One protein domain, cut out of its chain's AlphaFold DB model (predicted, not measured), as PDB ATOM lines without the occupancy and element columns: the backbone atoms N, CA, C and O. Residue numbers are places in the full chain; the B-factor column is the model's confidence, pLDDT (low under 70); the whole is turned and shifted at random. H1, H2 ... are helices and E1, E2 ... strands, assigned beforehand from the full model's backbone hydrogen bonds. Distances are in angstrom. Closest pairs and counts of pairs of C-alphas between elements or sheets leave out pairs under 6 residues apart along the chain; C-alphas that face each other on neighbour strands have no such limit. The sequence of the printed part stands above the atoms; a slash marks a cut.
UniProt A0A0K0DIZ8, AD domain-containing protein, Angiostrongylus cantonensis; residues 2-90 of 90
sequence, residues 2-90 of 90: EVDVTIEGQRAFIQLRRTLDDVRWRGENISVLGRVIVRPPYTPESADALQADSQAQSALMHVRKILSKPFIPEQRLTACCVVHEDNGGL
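This is residues 2 to 90 of the 90 residues of the protein "AD domain-containing protein" of Angiostrongylus cantonensis (UniProt A0A0K0DIZ8). A strongly twisted four-stranded sheet has helices H1 and H2 over one face, two layers in a compact body from which a tail, residues 74 to 90, sticks out. The printed part has 89 residues with H1 E1 E2 E3 E4 H2 in chain order, under half in named elements, class mixed. The sheet E1 E2 E3 E4 is a meander, each strand antiparallel to the one before. The whole is extended, radius of gyration of the C-alphas 19.3 A, spanning 73 by 34 by 19 A.

E1 is residues 23 to 26, E2 29 to 32, E3 36 to 38, E4 47 to 49. H1, residues 7 to 19, spans 19.0 A from C-alpha 7 (-22.630, 0.715, -23.416). H2, residues 54 to 67, spans 19.9 A to C-alpha 67 (-28.893, -10.236, -29.436).

Within hydrogen-bond range are N 24 and O 31 in hairpin E1 and E2, 2.9 A, N 30 and O 38 in hairpin E2 and E3, 2.8 A, and N 37 and O 48 in hairpin E3 and E4, 2.9 A. H1 lies over E2 and, only just, with 3 C-alphas, E1; H2, on the same face, lies over E3 and E4. H2 touches H1 with residues 63 to 67 alone, the closest C-alphas being Ala 12 and Leu 67, 6.6 A. O i to N i+4 pairs are within range throughout H2 and in 8 of 9 in H1.

The C-alphas farthest apart, of Ala 52 and Leu 90, are 73.9 A apart. The printed part has no cut and no long link. The model's pLDDT is under 70 at residues 2 to 3 and 73 to 90.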
ATOM      1  N   GLU A   2      -6.776   2.405 -25.049       52.91
ATOM      2  CA  GLU A   2      -7.988   1.982 -24.353       52.91
ATOM      3  C   GLU A   2      -9.102   2.053 -25.396       52.91
ATOM      4  O   GLU A   2      -9.359   3.108 -25.966       52.91
ATOM      5  N   VAL A   3      -9.646   0.902 -25.780       59.84
ATOM      6  CA  VAL A   3     -10.850   0.868 -26.609       59.84
ATOM      7  C   VAL A   3     -12.003   1.210 -25.680       59.84
ATOM      8  O   VAL A   3     -12.383   0.391 -24.845       59.84
ATOM      9  N   ASP A   4     -12.513   2.435 -25.786       72.94
ATOM     10  CA  ASP A   4     -13.739   2.856 -25.118       72.94
ATOM     11  C   ASP A   4     -14.906   2.020 -25.656       72.94
ATOM     12  O   ASP A   4     -15.533   2.324 -26.673       72.94
ATOM     13  N   VAL A   5     -15.166   0.893 -24.994       78.12
ATOM     14  CA  VAL A   5     -16.274   0.009 -25.346       78.12
ATOM     15  C   VAL A   5     -17.580   0.717 -24.997       78.12
ATOM     16  O   VAL A   5     -17.839   1.038 -23.837       78.12
ATOM     17  N   THR A   6     -18.431   0.923 -26.001       88.75
ATOM     18  CA  THR A   6     -19.740   1.557 -25.813       88.75
ATOM     19  C   THR A   6     -20.648   0.730 -24.897       88.75
ATOM     20  O   THR A   6     -20.519  -0.494 -24.789       88.75
ATOM     21  N   ILE A   7     -21.634   1.384 -24.272       90.12
ATOM     22  CA  ILE A   7     -22.630   0.715 -23.416       90.12
ATOM     23  C   ILE A   7     -23.341  -0.425 -24.164       90.12
ATOM     24  O   ILE A   7     -23.636  -1.466 -23.581       90.12
ATOM     25  N   GLU A   8     -23.598  -0.255 -25.462       91.31
ATOM     26  CA  GLU A   8     -24.197  -1.286 -26.315       91.31
ATOM     27  C   GLU A   8     -23.303  -2.524 -26.421       91.31
ATOM     28  O   GLU A   8     -23.776  -3.645 -26.225       91.31
ATOM     29  N   GLY A   9     -21.998  -2.323 -26.622       92.69
ATOM     30  CA  GLY A   9     -21.018  -3.403 -26.633       92.69
ATOM     31  C   GLY A   9     -20.953  -4.135 -25.296       92.69
ATOM     32  O   GLY A   9     -20.981  -5.367 -25.257       92.69
ATOM     33  N   GLN A  10     -20.938  -3.396 -24.185       92.50
ATOM     34  CA  GLN A  10     -20.959  -3.989 -22.846       92.50
ATOM     35  C   GLN A  10     -22.220  -4.840 -22.623       92.50
ATOM     36  O   GLN A  10     -22.126  -5.970 -22.139       92.50
ATOM     37  N   ARG A  11     -23.398  -4.341 -23.022       92.75
ATOM     38  CA  ARG A  11     -24.677  -5.066 -22.918       92.75
ATOM     39  C   ARG A  11     -24.680  -6.347 -23.745       92.75
ATOM     40  O   ARG A  11     -25.007  -7.408 -23.208       92.75
ATOM     41  N   ALA A  12     -24.260  -6.261 -25.006       94.06
ATOM     42  CA  ALA A  12     -24.153  -7.410 -25.898       94.06
ATOM     43  C   ALA A  12     -23.197  -8.467 -25.328       94.06
ATOM     44  O   ALA A  12     -23.542  -9.647 -25.257       94.06
ATOM     45  N   PHE A  13     -22.028  -8.047 -24.838       94.25
ATOM     46  CA  PHE A  13     -21.046  -8.942 -24.229       94.25
ATOM     47  C   PHE A  13     -21.605  -9.673 -23.004       94.25
ATOM     48  O   PHE A  13     -21.463 -10.891 -22.901       94.25
ATOM     49  N   ILE A  14     -22.289  -8.957 -22.106       92.56
ATOM     50  CA  ILE A  14     -22.924  -9.544 -20.918       92.56
ATOM     51  C   ILE A  14     -24.014 -10.547 -21.322       92.56
ATOM     52  O   ILE A  14     -24.054 -11.653 -20.786       92.56
ATOM     53  N   GLN A  15     -24.881 -10.201 -22.282       92.50
ATOM     54  CA  GLN A  15     -25.928 -11.112 -22.766       92.50
ATOM     55  C   GLN A  15     -25.342 -12.393 -23.359       92.50
ATOM     56  O   GLN A  15     -25.820 -13.484 -23.052       92.50
ATOM     57  N   LEU A  16     -24.294 -12.269 -24.173       94.38
ATOM     58  CA  LEU A  16     -23.632 -13.408 -24.797       94.38
ATOM     59  C   LEU A  16     -22.937 -14.290 -23.755       94.38
ATOM     60  O   LEU A  16     -23.172 -15.495 -23.747       94.38
ATOM     61  N   ARG A  17     -22.166 -13.706 -22.828       93.50
ATOM     62  CA  ARG A  17     -21.471 -14.435 -21.747       93.50
ATOM     63  C   ARG A  17     -22.406 -15.188 -20.805       93.50
ATOM     64  O   ARG A  17     -21.992 -16.169 -20.204       93.50
ATOM     65  N   ARG A  18     -23.657 -14.741 -20.659       89.81
ATOM     66  CA  ARG A  18     -24.666 -15.443 -19.849       89.81
ATOM     67  C   ARG A  18     -25.146 -16.745 -20.478       89.81
ATOM     68  O   ARG A  18     -25.635 -17.610 -19.767       89.81
ATOM     69  N   THR A  19     -25.098 -16.853 -21.804       89.69
ATOM     70  CA  THR A  19     -25.616 -18.021 -22.538       89.69
ATOM     71  C   THR A  19     -24.500 -18.887 -23.120       89.69
ATOM     72  O   THR A  19     -24.700 -20.079 -23.332       89.69
ATOM     73  N   LEU A  20     -23.336 -18.301 -23.397       93.19
ATOM     74  CA  LEU A  20     -22.226 -18.933 -24.099       93.19
ATOM     75  C   LEU A  20     -20.946 -18.799 -23.272       93.19
ATOM     76  O   LEU A  20     -20.607 -17.714 -22.804       93.19
ATOM     77  N   ASP A  21     -20.224 -19.908 -23.141       88.81
ATOM     78  CA  ASP A  21     -19.052 -20.000 -22.266       88.81
ATOM     79  C   ASP A  21     -17.855 -19.192 -22.800       88.81
ATOM     80  O   ASP A  21     -17.284 -18.348 -22.105       88.81
ATOM     81  N   ASP A  22     -17.508 -19.381 -24.076       94.38
ATOM     82  CA  ASP A  22     -16.336 -18.747 -24.686       94.38
ATOM     83  C   ASP A  22     -16.731 -17.475 -25.451       94.38
ATOM     84  O   ASP A  22     -17.075 -17.510 -26.630       94.38
ATOM     85  N   VAL A  23     -16.713 -16.333 -24.761       96.38
ATOM     86  CA  VAL A  23     -16.990 -15.009 -25.342       96.38
ATOM     87  C   VAL A  23     -15.914 -14.031 -24.881       96.38
ATOM     88  O   VAL A  23     -15.644 -13.914 -23.686       96.38
ATOM     89  N   ARG A  24     -15.265 -13.345 -25.825       95.19
ATOM     90  CA  ARG A  24     -14.078 -12.517 -25.564       95.19
ATOM     91  C   ARG A  24     -14.088 -11.247 -26.405       95.19
ATOM     92  O   ARG A  24     -14.539 -11.259 -27.547       95.19
ATOM     93  N   TRP A  25     -13.536 -10.169 -25.864       94.25
ATOM     94  CA  TRP A  25     -13.259  -8.957 -26.635       94.25
ATOM     95  C   TRP A  25     -12.092  -9.178 -27.604       94.25
ATOM     96  O   TRP A  25     -11.099  -9.824 -27.266       94.25
ATOM     97  N   ARG A  26     -12.209  -8.632 -28.815       91.62
ATOM     98  CA  ARG A  26     -11.191  -8.634 -29.871       91.62
ATOM     99  C   ARG A  26     -11.115  -7.237 -30.495       91.62
ATOM    100  O   ARG A  26     -11.696  -6.983 -31.553       91.62
ATOM    101  N   GLY A  27     -10.402  -6.338 -29.817       89.25
ATOM    102  CA  GLY A  27     -10.471  -4.902 -30.098       89.25
ATOM    103  C   GLY A  27     -11.868  -4.383 -29.755       89.25
ATOM    104  O   GLY A  27     -12.383  -4.697 -28.688       89.25
ATOM    105  N   GLU A  28     -12.502  -3.679 -30.690       91.06
ATOM    106  CA  GLU A  28     -13.902  -3.230 -30.587       91.06
ATOM    107  C   GLU A  28     -14.934  -4.330 -30.892       91.06
ATOM    108  O   GLU A  28     -16.132  -4.111 -30.780       91.06
ATOM    109  N   ASN A  29     -14.506  -5.529 -31.288       94.62
ATOM    110  CA  ASN A  29     -15.423  -6.606 -31.661       94.62
ATOM    111  C   ASN A  29     -15.567  -7.637 -30.537       94.62
ATOM    112  O   ASN A  29     -14.668  -7.805 -29.714       94.62
ATOM    113  N   ILE A  30     -16.648  -8.414 -30.556       95.69
ATOM    114  CA  ILE A  30     -16.864  -9.540 -29.641       95.69
ATOM    115  C   ILE A  30     -16.699 -10.844 -30.418       95.69
ATOM    116  O   ILE A  30     -17.443 -11.116 -31.356       95.69
ATOM    117  N   SER A  31     -15.730 -11.669 -30.026       96.44
ATOM    118  CA  SER A  31     -15.571 -13.025 -30.545       96.44
ATOM    119  C   SER A  31     -16.334 -14.015 -29.674       96.44
ATOM    120  O   SER A  31     -16.230 -13.986 -28.449       96.44
ATOM    121  N   VAL A  32     -17.091 -14.898 -30.316       96.31
ATOM    122  CA  VAL A  32     -17.937 -15.903 -29.675       96.31
ATOM    123  C   VAL A  32     -17.556 -17.286 -30.200       96.31
ATOM    124  O   VAL A  32     -17.554 -17.527 -31.412       96.31
ATOM    125  N   LEU A  33     -17.221 -18.199 -29.289       93.94
ATOM    126  CA  LEU A  33     -16.830 -19.594 -29.525       93.94
ATOM    127  C   LEU A  33     -15.667 -19.774 -30.515       93.94
ATOM    128  O   LEU A  33     -15.556 -20.831 -31.143       93.94
ATOM    129  N   GLY A  34     -14.871 -18.723 -30.744       93.50
ATOM    130  CA  GLY A  34     -13.876 -18.658 -31.821       93.50
ATOM    131  C   GLY A  34     -14.451 -18.814 -33.238       93.50
ATOM    132  O   GLY A  34     -13.698 -19.026 -34.184       93.50
ATOM    133  N   ARG A  35     -15.779 -18.744 -33.401       95.56
ATOM    134  CA  ARG A  35     -16.489 -19.037 -34.659       95.56
ATOM    135  C   ARG A  35     -17.351 -17.894 -35.155       95.56
ATOM    136  O   ARG A  35     -17.652 -17.863 -36.338       95.56
ATOM    137  N   VAL A  36     -17.755 -16.982 -34.282       97.00
ATOM    138  CA  VAL A  36     -18.598 -15.837 -34.629       97.00
ATOM    139  C   VAL A  36     -17.911 -14.561 -34.167       97.00
ATOM    140  O   VAL A  36     -17.243 -14.538 -33.131       97.00
ATOM    141  N   ILE A  37     -18.059 -13.503 -34.953       97.00
ATOM    142  CA  ILE A  37     -17.610 -12.157 -34.625       97.00
ATOM    143  C   ILE A  37     -18.815 -11.222 -34.659       97.00
ATOM    144  O   ILE A  37     -19.603 -11.250 -35.600       97.00
ATOM    145  N   VAL A  38     -18.964 -10.406 -33.623       97.06
ATOM    146  CA  VAL A  38     -19.985  -9.362 -33.533       97.06
ATOM    147  C   VAL A  38     -19.271  -8.022 -33.543       97.06
ATOM    148  O   VAL A  38     -18.387  -7.787 -32.718       97.06
ATOM    149  N   ARG A  39     -19.629  -7.164 -34.493       95.75
ATOM    150  CA  ARG A  39     -19.037  -5.831 -34.660       95.75
ATOM    151  C   ARG A  39     -19.998  -4.754 -34.152       95.75
ATOM    152  O   ARG A  39     -21.200  -5.030 -34.106       95.75
ATOM    153  N   PRO A  40     -19.527  -3.541 -33.811       93.38
ATOM    154  CA  PRO A  40     -20.410  -2.390 -33.621       93.38
ATOM    155  C   PRO A  40     -21.358  -2.229 -34.824       93.38
ATOM    156  O   PRO A  40     -20.910  -2.437 -35.957       93.38
ATOM    157  N   PRO A  41     -22.645  -1.876 -34.628       93.44
ATOM    158  CA  PRO A  41     -23.340  -1.494 -33.384       93.44
ATOM    159  C   PRO A  41     -23.821  -2.658 -32.485       93.44
ATOM    160  O   PRO A  41     -24.686  -2.473 -31.638       93.44
ATOM    161  N   TYR A  42     -23.263  -3.862 -32.631       93.69
ATOM    162  CA  TYR A  42     -23.565  -5.047 -31.813       93.69
ATOM    163  C   TYR A  42     -25.003  -5.575 -31.951       93.69
ATOM    164  O   TYR A  42     -25.549  -6.190 -31.034       93.69
ATOM    165  N   THR A  43     -25.605  -5.377 -33.125       94.06
ATOM    166  CA  THR A  43     -26.929  -5.901 -33.489       94.06
ATOM    167  C   THR A  43     -26.829  -7.339 -34.022       94.06
ATOM    168  O   THR A  43     -25.741  -7.791 -34.396       94.06
ATOM    169  N   PRO A  44     -27.946  -8.094 -34.105       95.12
ATOM    170  CA  PRO A  44     -27.948  -9.414 -34.750       95.12
ATOM    171  C   PRO A  44     -27.438  -9.381 -36.203       95.12
ATOM    172  O   PRO A  44     -26.831 -10.343 -36.677       95.12
ATOM    173  N   GLU A  45     -27.656  -8.279 -36.914       95.62
ATOM    174  CA  GLU A  45     -27.203  -8.097 -38.295       95.62
ATOM    175  C   GLU A  45     -25.688  -7.884 -38.383       95.62
ATOM    176  O   GLU A  45     -25.071  -8.300 -39.358       95.62
ATOM    177  N   SER A  46     -25.065  -7.323 -37.342       95.31
ATOM    178  CA  SER A  46     -23.611  -7.122 -37.256       95.31
ATOM    179  C   SER A  46     -22.829  -8.364 -36.806       95.31
ATOM    180  O   SER A  46     -21.616  -8.281 -36.581       95.31
ATOM    181  N   ALA A  47     -23.509  -9.502 -36.638       96.44
ATOM    182  CA  ALA A  47     -22.893 -10.785 -36.336       96.44
ATOM    183  C   ALA A  47     -22.621 -11.584 -37.620       96.44
ATOM    184  O   ALA A  47     -23.522 -11.774 -38.442       96.44
ATOM    185  N   ASP A  48     -21.404 -12.121 -37.722       96.75
ATOM    186  CA  ASP A  48     -20.945 -12.965 -38.827       96.75
ATOM    187  C   ASP A  48     -20.221 -14.214 -38.335       96.75
ATOM    188  O   ASP A  48     -19.482 -14.190 -37.348       96.75
ATOM    189  N   ALA A  49     -20.383 -15.305 -39.078       96.94
ATOM    190  CA  ALA A  49     -19.584 -16.505 -38.901       96.94
ATOM    191  C   ALA A  49     -18.185 -16.299 -39.508       96.94
ATOM    192  O   ALA A  49     -18.039 -15.815 -40.627       96.94
ATOM    193  N   LEU A  50     -17.146 -16.695 -38.775       94.44
ATOM    194  CA  LEU A  50     -15.748 -16.669 -39.218       94.44
ATOM    195  C   LEU A  50     -15.421 -17.806 -40.193       94.44
ATOM    196  O   LEU A  50     -14.410 -17.749 -40.886       94.44
ATOM    197  N   GLN A  51     -16.251 -18.847 -40.216       93.31
ATOM    198  CA  GLN A  51     -16.093 -20.039 -41.043       93.31
ATOM    199  C   GLN A  51     -17.446 -20.411 -41.668       93.31
ATOM    200  O   GLN A  51     -18.504 -20.083 -41.130       93.31
ATOM    201  N   ALA A  52     -17.416 -21.093 -42.814       92.44
ATOM    202  CA  ALA A  52     -18.613 -21.502 -43.557       92.44
ATOM    203  C   ALA A  52     -19.119 -22.910 -43.175       92.44
ATOM    204  O   ALA A  52     -19.848 -23.538 -43.939       92.44
ATOM    205  N   ASP A  53     -18.721 -23.427 -42.012       95.00
ATOM    206  CA  ASP A  53     -19.163 -24.730 -41.525       95.00
ATOM    207  C   ASP A  53     -20.493 -24.647 -40.754       95.00
ATOM    208  O   ASP A  53     -20.900 -23.597 -40.242       95.00
ATOM    209  N   SER A  54     -21.176 -25.786 -40.638       95.12
ATOM    210  CA  SER A  54     -22.483 -25.876 -39.979       95.12
ATOM    211  C   SER A  54     -22.449 -25.476 -38.499       95.12
ATOM    212  O   SER A  54     -23.450 -24.971 -37.985       95.12
ATOM    213  N   GLN A  55     -21.325 -25.671 -37.798       94.62
ATOM    214  CA  GLN A  55     -21.192 -25.274 -36.392       94.62
ATOM    215  C   GLN A  55     -21.096 -23.754 -36.271       94.62
ATOM    216  O   GLN A  55     -21.757 -23.170 -35.414       94.62
ATOM    217  N   ALA A  56     -20.328 -23.099 -37.144       94.94
ATOM    218  CA  ALA A  56     -20.237 -21.646 -37.187       94.94
ATOM    219  C   ALA A  56     -21.579 -20.994 -37.568       94.94
ATOM    220  O   ALA A  56     -21.974 -20.008 -36.945       94.94
ATOM    221  N   GLN A  57     -22.333 -21.583 -38.503       96.38
ATOM    222  CA  GLN A  57     -23.687 -21.120 -38.843       96.38
ATOM    223  C   GLN A  57     -24.685 -21.308 -37.692       96.38
ATOM    224  O   GLN A  57     -25.452 -20.396 -37.382       96.38
ATOM    225  N   SER A  58     -24.648 -22.454 -37.006       95.88
ATOM    226  CA  SER A  58     -25.482 -22.702 -35.820       95.88
ATOM    227  C   SER A  58     -25.160 -21.721 -34.686       95.88
ATOM    228  O   SER A  58     -26.059 -21.097 -34.115       95.88
ATOM    229  N   ALA A  59     -23.869 -21.499 -34.418       95.44
ATOM    230  CA  ALA A  59     -23.409 -20.507 -33.454       95.44
ATOM    231  C   ALA A  59     -23.878 -19.094 -33.834       95.44
ATOM    232  O   ALA A  59     -24.362 -18.364 -32.972       95.44
ATOM    233  N   LEU A  60     -23.804 -18.723 -35.116       96.88
ATOM    234  CA  LEU A  60     -24.275 -17.430 -35.608       96.88
ATOM    235  C   LEU A  60     -25.778 -17.245 -35.376       96.88
ATOM    236  O   LEU A  60     -26.194 -16.214 -34.848       96.88
ATOM    237  N   MET A  61     -26.602 -18.242 -35.715       96.56
ATOM    238  CA  MET A  61     -28.045 -18.188 -35.452       96.56
ATOM    239  C   MET A  61     -28.339 -18.038 -33.955       96.56
ATOM    240  O   MET A  61     -29.211 -17.257 -33.570       96.56
ATOM    241  N   HIS A  62     -27.593 -18.744 -33.101       95.44
ATOM    242  CA  HIS A  62     -27.747 -18.638 -31.654       95.44
ATOM    243  C   HIS A  62     -27.374 -17.234 -31.149       95.44
ATOM    244  O   HIS A  62     -28.158 -16.616 -30.427       95.44
ATOM    245  N   VAL A  63     -26.240 -16.687 -31.592       96.62
ATOM    246  CA  VAL A  63     -25.808 -15.313 -31.281       96.62
ATOM    247  C   VAL A  63     -26.877 -14.300 -31.688       96.62
ATOM    248  O   VAL A  63     -27.293 -13.486 -30.865       96.62
ATOM    249  N   ARG A  64     -27.405 -14.397 -32.914       96.56
ATOM    250  CA  ARG A  64     -28.488 -13.524 -33.397       96.56
ATOM    251  C   ARG A  64     -29.732 -13.607 -32.522       96.56
ATOM    252  O   ARG A  64     -30.315 -12.582 -32.178       96.56
ATOM    253  N   LYS A  65     -30.115 -14.815 -32.105       95.69
ATOM    254  CA  LYS A  65     -31.264 -15.034 -31.218       95.69
ATOM    255  C   LYS A  65     -31.067 -14.414 -29.832       95.69
ATOM    256  O   LYS A  65     -32.039 -13.947 -29.242       95.69
ATOM    257  N   ILE A  66     -29.842 -14.415 -29.306       94.06
ATOM    258  CA  ILE A  66     -29.511 -13.776 -28.024       94.06
ATOM    259  C   ILE A  66     -29.584 -12.250 -28.160       94.06
ATOM    260  O   ILE A  66     -30.255 -11.609 -27.355       94.06
ATOM    261  N   LEU A  67     -28.956 -11.685 -29.198       93.62
ATOM    262  CA  LEU A  67     -28.893 -10.236 -29.436       93.62
ATOM    263  C   LEU A  67     -30.237  -9.623 -29.852       93.62
ATOM    264  O   LEU A  67     -30.475  -8.446 -29.613       93.62
ATOM    265  N   SER A  68     -31.141 -10.410 -30.439       93.56
ATOM    266  CA  SER A  68     -32.499  -9.959 -30.766       93.56
ATOM    267  C   SER A  68     -33.360  -9.690 -29.525       93.56
ATOM    268  O   SER A  68     -34.412  -9.061 -29.644       93.56
ATOM    269  N   LYS A  69     -32.971 -10.195 -28.348       88.44
ATOM    270  CA  LYS A  69     -33.709  -9.956 -27.105       88.44
ATOM    271  C   LYS A  69     -33.261  -8.633 -26.479       88.44
ATOM    272  O   LYS A  69     -32.057  -8.371 -26.437       88.44
ATOM    273  N   PRO A  70     -34.190  -7.836 -25.919       82.88
ATOM    274  CA  PRO A  70     -33.818  -6.624 -25.203       82.88
ATOM    275  C   PRO A  70     -32.874  -6.959 -24.044       82.88
ATOM    276  O   PRO A  70     -33.022  -7.992 -23.386       82.88
ATOM    277  N   PHE A  71     -31.904  -6.079 -23.789       81.19
ATOM    278  CA  PHE A  71     -31.009  -6.219 -22.645       81.19
ATOM    279  C   PHE A  71     -31.819  -6.106 -21.351       81.19
ATOM    280  O   PHE A  71     -32.312  -5.030 -21.013       81.19
ATOM    281  N   ILE A  72     -31.937  -7.214 -20.622       76.56
ATOM    282  CA  ILE A  72     -32.520  -7.230 -19.282       76.56
ATOM    283  C   ILE A  72     -31.344  -7.232 -18.291       76.56
ATOM    284  O   ILE A  72     -30.681  -8.274 -18.141       76.56
ATOM    285  N   PRO A  73     -31.031  -6.092 -17.638       66.81
ATOM    286  CA  PRO A  73     -30.125  -6.106 -16.494       66.81
ATOM    287  C   PRO A  73     -30.709  -7.074 -15.469       66.81
ATOM    288  O   PRO A  73     -31.929  -7.176 -15.372       66.81
ATOM    289  N   GLU A  74     -29.855  -7.838 -14.785       63.88
ATOM    290  CA  GLU A  74     -30.293  -8.901 -13.872       63.88
ATOM    291  C   GLU A  74     -31.473  -8.418 -13.022       63.88
ATOM    292  O   GLU A  74     -31.326  -7.509 -12.205       63.88
ATOM    293  N   GLN A  75     -32.660  -8.988 -13.256       53.75
ATOM    294  CA  GLN A  75     -33.734  -8.890 -12.284       53.75
ATOM    295  C   GLN A  75     -33.137  -9.532 -11.044       53.75
ATOM    296  O   GLN A  75     -32.807 -10.720 -11.067       53.75
ATOM    297  N   ARG A  76     -32.929  -8.736  -9.991       52.75
ATOM    298  CA  ARG A  76     -32.784  -9.276  -8.645       52.75
ATOM    299  C   ARG A  76     -33.955 -10.238  -8.513       52.75
ATOM    300  O   ARG A  76     -35.097  -9.788  -8.456       52.75
ATOM    301  N   LEU A  77     -33.686 -11.541  -8.583       53.06
ATOM    302  CA  LEU A  77     -34.638 -12.560  -8.185       53.06
ATOM    303  C   LEU A  77     -34.887 -12.261  -6.712       53.06
ATOM    304  O   LEU A  77     -34.146 -12.713  -5.843       53.06
ATOM    305  N   THR A  78     -35.855 -11.390  -6.434       53.41
ATOM    306  CA  THR A  78     -36.407 -11.244  -5.103       53.41
ATOM    307  C   THR A  78     -37.012 -12.604  -4.843       53.41
ATOM    308  O   THR A  78     -38.028 -12.959  -5.437       53.41
ATOM    309  N   ALA A  79     -36.309 -13.419  -4.062       52.41
ATOM    310  CA  ALA A  79     -36.847 -14.678  -3.609       52.41
ATOM    311  C   ALA A  79     -38.168 -14.339  -2.915       52.41
ATOM    312  O   ALA A  79     -38.176 -13.626  -1.911       52.41
ATOM    313  N   CYS A  80     -39.287 -14.784  -3.483       51.97
ATOM    314  CA  CYS A  80     -40.589 -14.729  -2.834       51.97
ATOM    315  C   CYS A  80     -40.595 -15.748  -1.687       51.97
ATOM    316  O   CYS A  80     -41.354 -16.711  -1.703       51.97
ATOM    317  N   CYS A  81     -39.715 -15.577  -0.701       46.91
ATOM    318  CA  CYS A  81     -39.801 -16.277   0.565       46.91
ATOM    319  C   CYS A  81     -40.894 -15.575   1.371       46.91
ATOM    320  O   CYS A  81     -40.610 -14.780   2.263       46.91
ATOM    321  N   VAL A  82     -42.155 -15.836   1.028       57.16
ATOM    322  CA  VAL A  82     -43.229 -15.682   2.004       57.16
ATOM    323  C   VAL A  82     -42.994 -16.770   3.047       57.16
ATOM    324  O   VAL A  82     -43.324 -17.935   2.847       57.16
ATOM    325  N   VAL A  83     -42.312 -16.417   4.133       55.47
ATOM    326  CA  VAL A  83     -42.355 -17.222   5.352       55.47
ATOM    327  C   VAL A  83     -43.813 -17.224   5.801       55.47
ATOM    328  O   VAL A  83     -44.334 -16.220   6.279       55.47
ATOM    329  N   HIS A  84     -44.509 -18.323   5.528       51.06
ATOM    330  CA  HIS A  84     -45.795 -18.614   6.139       51.06
ATOM    331  C   HIS A  84     -45.511 -18.856   7.623       51.06
ATOM    332  O   HIS A  84     -45.022 -19.924   7.991       51.06
ATOM    333  N   GLU A  85     -45.720 -17.832   8.451       56.94
ATOM    334  CA  GLU A  85     -45.741 -17.992   9.901       56.94
ATOM    335  C   GLU A  85     -46.970 -18.830  10.270       56.94
ATOM    336  O   GLU A  85     -48.082 -18.319  10.405       56.94
ATOM    337  N   ASP A  86     -46.756 -20.140  10.395       53.84
ATOM    338  CA  ASP A  86     -47.637 -21.043  11.127       53.84
ATOM    339  C   ASP A  86     -47.648 -20.597  12.597       53.84
ATOM    340  O   ASP A  86     -46.726 -20.874  13.363       53.84
ATOM    341  N   ASN A  87     -48.670 -19.833  12.984       54.50
ATOM    342  CA  ASN A  87     -48.960 -19.534  14.385       54.50
ATOM    343  C   ASN A  87     -49.745 -20.710  14.987       54.50
ATOM    344  O   ASN A  87     -50.946 -20.629  15.243       54.50
ATOM    345  N   GLY A  88     -49.051 -21.830  15.177       60.88
ATOM    346  CA  GLY A  88     -49.494 -22.927  16.025       60.88
ATOM    347  C   GLY A  88     -48.971 -22.743  17.450       60.88
ATOM    348  O   GLY A  88     -47.831 -23.102  17.735       60.88
ATOM    349  N   GLY A  89     -49.808 -22.232  18.359       59.31
ATOM    350  CA  GLY A  89     -49.572 -22.397  19.798       59.31
ATOM    351  C   GLY A  89     -50.191 -21.340  20.708       59.31
ATOM    352  O   GLY A  89     -49.544 -20.341  21.009       59.31
ATOM    353  N   LEU A  90     -51.395 -21.609  21.222       50.53
ATOM    354  CA  LEU A  90     -51.595 -22.042  22.617       50.53
ATOM    355  C   LEU A  90     -52.989 -22.665  22.787       50.53
ATOM    356  O   LEU A  90     -53.967 -22.043  22.320       50.53
TER     357      LEU A  90